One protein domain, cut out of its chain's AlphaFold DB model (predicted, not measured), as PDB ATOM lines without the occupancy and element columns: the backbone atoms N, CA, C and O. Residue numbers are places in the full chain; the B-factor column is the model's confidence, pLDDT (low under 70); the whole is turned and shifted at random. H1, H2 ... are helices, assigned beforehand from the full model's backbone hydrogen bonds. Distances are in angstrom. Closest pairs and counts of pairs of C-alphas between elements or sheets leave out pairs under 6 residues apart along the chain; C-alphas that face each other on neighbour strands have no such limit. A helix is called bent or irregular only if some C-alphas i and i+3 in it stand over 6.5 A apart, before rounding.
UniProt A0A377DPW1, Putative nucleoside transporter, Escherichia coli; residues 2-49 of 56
ATOM      1  N   ASP A   2      46.915  -0.421  11.402       72.06
ATOM      2  CA  ASP A   2      45.495  -0.567  11.749       72.06
ATOM      3  C   ASP A   2      45.242  -1.444  12.978       72.06
ATOM      4  O   ASP A   2      44.385  -1.132  13.803       72.06
ATOM      5  N   VAL A   3      46.048  -2.493  13.167       78.50
ATOM      6  CA  VAL A   3      45.951  -3.380  14.341       78.50
ATOM      7  C   VAL A   3      46.191  -2.600  15.635       78.50
ATOM      8  O   VAL A   3      45.451  -2.771  16.595       78.50
ATOM      9  N   MET A   4      47.156  -1.675  15.636       83.69
ATOM     10  CA  MET A   4      47.453  -0.822  16.791       83.69
ATOM     11  C   MET A   4      46.240   0.032  17.195       83.69
ATOM     12  O   MET A   4      45.916   0.116  18.374       83.69
ATOM     13  N   ARG A   5      45.531   0.623  16.221       85.25
ATOM     14  CA  ARG A   5      44.296   1.392  16.466       85.25
ATOM     15  C   ARG A   5      43.150   0.507  16.952       85.25
ATOM     16  O   ARG A   5      42.427   0.913  17.856       85.25
ATOM     17  N   SER A   6      43.003  -0.687  16.382       82.38
ATOM     18  CA  SER A   6      41.964  -1.645  16.781       82.38
ATOM     19  C   SER A   6      42.167  -2.132  18.224       82.38
ATOM     20  O   SER A   6      41.242  -2.109  19.035       82.38
ATOM     21  N   VAL A   7      43.412  -2.460  18.584       84.69
ATOM     22  CA  VAL A   7      43.797  -2.832  19.953       84.69
ATOM     23  C   VAL A   7      43.582  -1.662  20.914       84.69
ATOM     24  O   VAL A   7      43.002  -1.852  21.982       84.69
ATOM     25  N   LEU A   8      43.975  -0.444  20.525       87.94
ATOM     26  CA  LEU A   8      43.763   0.755  21.339       87.94
ATOM     27  C   LEU A   8      42.268   0.990  21.620       87.94
ATOM     28  O   LEU A   8      41.893   1.251  22.759       87.94
ATOM     29  N   GLY A   9      41.405   0.838  20.610       86.00
ATOM     30  CA  GLY A   9      39.954   0.960  20.767       86.00
ATOM     31  C   GLY A   9      39.374  -0.061  21.748       86.00
ATOM     32  O   GLY A   9      38.575   0.297  22.613       86.00
ATOM     33  N   MET A  10      39.823  -1.316  21.676       86.25
ATOM     34  CA  MET A  10      39.369  -2.376  22.581       86.25
ATOM     35  C   MET A  10      39.758  -2.100  24.040       86.25
ATOM     36  O   MET A  10      38.937  -2.271  24.942       86.25
ATOM     37  N   VAL A  11      40.978  -1.601  24.271       87.31
ATOM     38  CA  VAL A  11      41.441  -1.191  25.606       87.31
ATOM     39  C   VAL A  11      40.600  -0.033  26.143       87.31
ATOM     40  O   VAL A  11      40.111  -0.115  27.268       87.31
ATOM     41  N   VAL A  12      40.360   1.007  25.337       91.12
ATOM     42  CA  VAL A  12      39.569   2.183  25.743       91.12
ATOM     43  C   VAL A  12      38.144   1.794  26.145       91.12
ATOM     44  O   VAL A  12      37.664   2.233  27.191       91.12
ATOM     45  N   LEU A  13      37.476   0.931  25.373       85.94
ATOM     46  CA  LEU A  13      36.119   0.468  25.688       85.94
ATOM     47  C   LEU A  13      36.064  -0.309  27.012       85.94
ATOM     48  O   LEU A  13      35.163  -0.086  27.822       85.94
ATOM     49  N   LEU A  14      37.052  -1.171  27.270       81.12
ATOM     50  CA  LEU A  14      37.167  -1.902  28.535       81.12
ATOM     51  C   LEU A  14      37.443  -0.956  29.714       81.12
ATOM     52  O   LEU A  14      36.855  -1.120  30.785       81.12
ATOM     53  N   THR A  15      38.287   0.062  29.522       83.88
ATOM     54  CA  THR A  15      38.573   1.078  30.545       83.88
ATOM     55  C   THR A  15      37.332   1.905  30.885       83.88
ATOM     56  O   THR A  15      37.048   2.112  32.065       83.88
ATOM     57  N   ILE A  16      36.552   2.332  29.886       84.94
ATOM     58  CA  ILE A  16      35.302   3.079  30.099       84.94
ATOM     59  C   ILE A  16      34.271   2.210  30.827       84.94
ATOM     60  O   ILE A  16      33.688   2.660  31.812       84.94
ATOM     61  N   ALA A  17      34.089   0.955  30.410       80.31
ATOM     62  CA  ALA A  17      33.193   0.018  31.086       80.31
ATOM     63  C   ALA A  17      33.586  -0.203  32.560       80.31
ATOM     64  O   ALA A  17      32.723  -0.282  33.434       80.31
ATOM     65  N   PHE A  18      34.888  -0.252  32.859       72.56
ATOM     66  CA  PHE A  18      35.389  -0.374  34.228       72.56
ATOM     67  C   PHE A  18      35.207   0.911  35.055       72.56
ATOM     68  O   PHE A  18      34.861   0.856  36.241       72.56
ATOM     69  N   LEU A  19      35.425   2.079  34.446       76.38
ATOM     70  CA  LEU A  19      35.223   3.384  35.078       76.38
ATOM     71  C   LEU A  19      33.752   3.618  35.423       76.38
ATOM     72  O   LEU A  19      33.460   3.973  36.564       76.38
ATOM     73  N   LEU A  20      32.851   3.332  34.480       77.00
ATOM     74  CA  LEU A  20      31.403   3.502  34.611       77.00
ATOM     75  C   LEU A  20      30.730   2.378  35.424       77.00
ATOM     76  O   LEU A  20      29.540   2.450  35.730       77.00
ATOM     77  N   SER A  21      31.473   1.338  35.813       70.12
ATOM     78  CA  SER A  21      30.953   0.284  36.683       70.12
ATOM     79  C   SER A  21      30.738   0.796  38.110       70.12
ATOM     80  O   SER A  21      31.683   1.019  38.872       70.12
ATOM     81  N   VAL A  22      29.461   0.930  38.472       61.62
ATOM     82  CA  VAL A  22      28.954   1.391  39.777       61.62
ATOM     83  C   VAL A  22      29.326   0.440  40.926       61.62
ATOM     84  O   VAL A  22      29.444   0.862  42.072       61.62
ATOM     85  N   ASN A  23      29.563  -0.844  40.639       62.88
ATOM     86  CA  ASN A  23      29.920  -1.858  41.635       62.88
ATOM     87  C   ASN A  23      31.114  -2.702  41.160       62.88
ATOM     88  O   ASN A  23      30.986  -3.903  40.913       62.88
ATOM     89  N   LYS A  24      32.304  -2.085  41.092       58.75
ATOM     90  CA  LYS A  24      33.572  -2.744  40.702       58.75
ATOM     91  C   LYS A  24      33.841  -4.059  41.464       58.75
ATOM     92  O   LYS A  24      34.478  -4.955  40.929       58.75
ATOM     93  N   LYS A  25      33.309  -4.203  42.688       57.31
ATOM     94  CA  LYS A  25      33.415  -5.405  43.541       57.31
ATOM     95  C   LYS A  25      32.439  -6.545  43.196       57.31
ATOM     96  O   LYS A  25      32.705  -7.682  43.566       57.31
ATOM     97  N   LYS A  26      31.314  -6.257  42.523       61.09
ATOM     98  CA  LYS A  26      30.360  -7.267  42.013       61.09
ATOM     99  C   LYS A  26      30.610  -7.635  40.553       61.09
ATOM    100  O   LYS A  26      29.886  -8.477  40.029       61.09
ATOM    101  N   ILE A  27      31.612  -7.039  39.898       63.28
ATOM    102  CA  ILE A  27      32.092  -7.559  38.620       63.28
ATOM    103  C   ILE A  27      32.587  -8.983  38.879       63.28
ATOM    104  O   ILE A  27      33.666  -9.215  39.424       63.28
ATOM    105  N   SER A  28      31.757  -9.958  38.522       66.88
ATOM    106  CA  SER A  28      32.137 -11.355  38.510       66.88
ATOM    107  C   SER A  28      33.136 -11.527  37.373       66.88
ATOM    108  O   SER A  28      32.761 -11.648  36.206       66.88
ATOM    109  N   LEU A  29      34.428 -11.562  37.717       67.31
ATOM    110  CA  LEU A  29      35.511 -11.867  36.773       67.31
ATOM    111  C   LEU A  29      35.200 -13.130  35.952       67.31
ATOM    112  O   LEU A  29      35.559 -13.217  34.785       67.31
ATOM    113  N   ARG A  30      34.460 -14.075  36.548       76.88
ATOM    114  CA  ARG A  30      33.947 -15.280  35.892       76.88
ATOM    115  C   ARG A  30      32.976 -14.978  34.742       76.88
ATOM    116  O   ARG A  30      33.084 -15.610  33.701       76.88
ATOM    117  N   THR A  31      32.056 -14.025  34.900       81.88
ATOM    118  CA  THR A  31      31.076 -13.657  33.860       81.88
ATOM    119  C   THR A  31      31.712 -12.783  32.787       81.88
ATOM    120  O   THR A  31      31.493 -13.029  31.607       81.88
ATOM    121  N   VAL A  32      32.543 -11.810  33.175       80.38
ATOM    122  CA  VAL A  32      33.268 -10.963  32.211       80.38
ATOM    123  C   VAL A  32      34.275 -11.790  31.413       80.38
ATOM    124  O   VAL A  32      34.323 -11.671  30.195       80.38
ATOM    125  N   GLY A  33      35.022 -12.682  32.070       80.25
ATOM    126  CA  GLY A  33      35.940 -13.612  31.413       80.25
ATOM    127  C   GLY A  33      35.217 -14.595  30.491       80.25
ATOM    128  O   GLY A  33      35.649 -14.786  29.359       80.25
ATOM    129  N   ALA A  34      34.081 -15.158  30.924       85.44
ATOM    130  CA  ALA A  34      33.255 -16.009  30.066       85.44
ATOM    131  C   ALA A  34      32.723 -15.250  28.840       85.44
ATOM    132  O   ALA A  34      32.775 -15.780  27.735       85.44
ATOM    133  N   ALA A  35      32.271 -14.005  29.013       85.50
ATOM    134  CA  ALA A  35      31.815 -13.161  27.912       85.50
ATOM    135  C   ALA A  35      32.949 -12.827  26.928       85.50
ATOM    136  O   ALA A  35      32.742 -12.905  25.721       85.50
ATOM    137  N   LEU A  36      34.157 -12.529  27.420       84.31
ATOM    138  CA  LEU A  36      35.340 -12.263  26.591       84.31
ATOM    139  C   LEU A  36      35.760 -13.492  25.777       84.31
ATOM    140  O   LEU A  36      36.000 -13.385  24.576       84.31
ATOM    141  N   VAL A  37      35.806 -14.665  26.413       88.94
ATOM    142  CA  VAL A  37      36.103 -15.933  25.730       88.94
ATOM    143  C   VAL A  37      35.048 -16.212  24.670       88.94
ATOM    144  O   VAL A  37      35.393 -16.484  23.524       88.94
ATOM    145  N   LEU A  38      33.769 -16.084  25.022       88.94
ATOM    146  CA  LEU A  38      32.673 -16.297  24.086       88.94
ATOM    147  C   LEU A  38      32.754 -15.331  22.896       88.94
ATOM    148  O   LEU A  38      32.563 -15.746  21.758       88.94
ATOM    149  N   GLN A  39      33.104 -14.067  23.136       87.06
ATOM    150  CA  GLN A  39      33.263 -13.055  22.094       87.06
ATOM    151  C   GLN A  39      34.402 -13.393  21.123       87.06
ATOM    152  O   GLN A  39      34.216 -13.291  19.912       87.06
ATOM    153  N   VAL A  40      35.561 -13.827  21.628       87.19
ATOM    154  CA  VAL A  40      36.695 -14.230  20.781       87.19
ATOM    155  C   VAL A  40      36.386 -15.521  20.023       87.19
ATOM    156  O   VAL A  40      36.714 -15.621  18.846       87.19
ATOM    157  N   VAL A  41      35.714 -16.485  20.658       90.19
ATOM    158  CA  VAL A  41      35.313 -17.749  20.024       90.19
ATOM    159  C   VAL A  41      34.312 -17.499  18.901       90.19
ATOM    160  O   VAL A  41      34.533 -17.956  17.785       90.19
ATOM    161  N   ILE A  42      33.247 -16.737  19.153       86.38
ATOM    162  CA  ILE A  42      32.235 -16.429  18.133       86.38
ATOM    163  C   ILE A  42      32.835 -15.562  17.025       86.38
ATOM    164  O   ILE A  42      32.634 -15.864  15.853       86.38
ATOM    165  N   GLY A  43      33.599 -14.521  17.365       84.56
ATOM    166  CA  GLY A  43      34.263 -13.668  16.377       84.56
ATOM    167  C   GLY A  43      35.269 -14.444  15.524       84.56
ATOM    168  O   GLY A  43      35.296 -14.289  14.307       84.56
ATOM    169  N   GLY A  44      36.042 -15.335  16.147       84.94
ATOM    170  CA  GLY A  44      36.959 -16.243  15.467       84.94
ATOM    171  C   GLY A  44      36.220 -17.192  14.532       84.94
ATOM    172  O   GLY A  44      36.537 -17.234  13.351       84.94
ATOM    173  N   ILE A  45      35.184 -17.884  15.018       84.62
ATOM    174  CA  ILE A  45      34.344 -18.765  14.196       84.62
ATOM    175  C   ILE A  45      33.733 -17.987  13.031       84.62
ATOM    176  O   ILE A  45      33.803 -18.450  11.905       84.62
ATOM    177  N   MET A  46      33.179 -16.798  13.249       80.69
ATOM    178  CA  MET A  46      32.530 -16.030  12.184       80.69
ATOM    179  C   MET A  46      33.511 -15.532  11.110       80.69
ATOM    180  O   MET A  46      33.120 -15.376   9.955       80.69
ATOM    181  N   LEU A  47      34.775 -15.292  11.473       78.19
ATOM    182  CA  LEU A  47      35.828 -14.901  10.532       78.19
ATOM    183  C   LEU A  47      36.479 -16.102   9.823       78.19
ATOM    184  O   LEU A  47      36.939 -15.953   8.691       78.19
ATOM    185  N   TRP A  48      36.544 -17.270  10.474       68.25
ATOM    186  CA  TRP A  48      37.235 -18.464   9.965       68.25
ATOM    187  C   TRP A  48      36.312 -19.481   9.292       68.25
ATOM    188  O   TRP A  48      36.662 -20.040   8.252       68.25
ATOM    189  N   LEU A  49      35.130 -19.733   9.858       67.50
ATOM    190  CA  LEU A  49      34.091 -20.492   9.177       67.50
ATOM    191  C   LEU A  49      33.478 -19.584   8.088       67.50
ATOM    192  O   LEU A  49      33.302 -18.385   8.303       67.50
TER     193      LEU A  49
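Overview. This is residues 2 to 49 of the 56 residues of the protein "Putative nucleoside transporter" of Escherichia coli (UniProt A0A377DPW1). Look for a wide, open U: H2, the longest helix by residues, makes one arm, the chain folds back through a loop at residues 20 to 28, and H1 makes the other arm. The arms are apart, with no C-alpha of the one within 8 A of the other, and the space between them is empty. The printed part has 48 residues with two named helices, H1 then H2 along the chain, and no named strand; its class is all helix. The whole is loose, with a radius of gyration of the C-alphas of 13.0 A, and flat, spanning 37 by 24 by 10 A.

Arrangement. Start with H2, residues 29 to 48; along it, z falls from 36.773 at C-alpha 29 to 9.965 at C-alpha 48. Then look at H1, residues 2 to 19, where z rises from 11.749 at C-alpha 2 to 35.078 at C-alpha 19. H1 and H2 are apart, and a short link of 9 residues joins them. In H1 and H2 you will find every O i to N i+4 pair within hydrogen-bond range. Neither helix is bent.

Along the chain. Find C-alpha 29 at (35.511, -11.867, 36.773); from there H2 runs 27.7 A to C-alpha 48 at (37.235, -18.464, 9.965). Go back to C-alpha 2 at (45.495, -0.567, 11.749), where H1 begins; it is 25.8 A from there to C-alpha 19.

Size, cuts and confidence. The two C-alphas farthest apart are those of Val 22 and Leu 49, at 38.0 A. The printed part has no cut, and the link from H1 to H2 is short. Residues 2 to 17, 19 to 26 and 28 to 49 stand free. The mean pLDDT of the printed part is 78.9; look for values under 70 at residues 22 to 29 and 48 to 49.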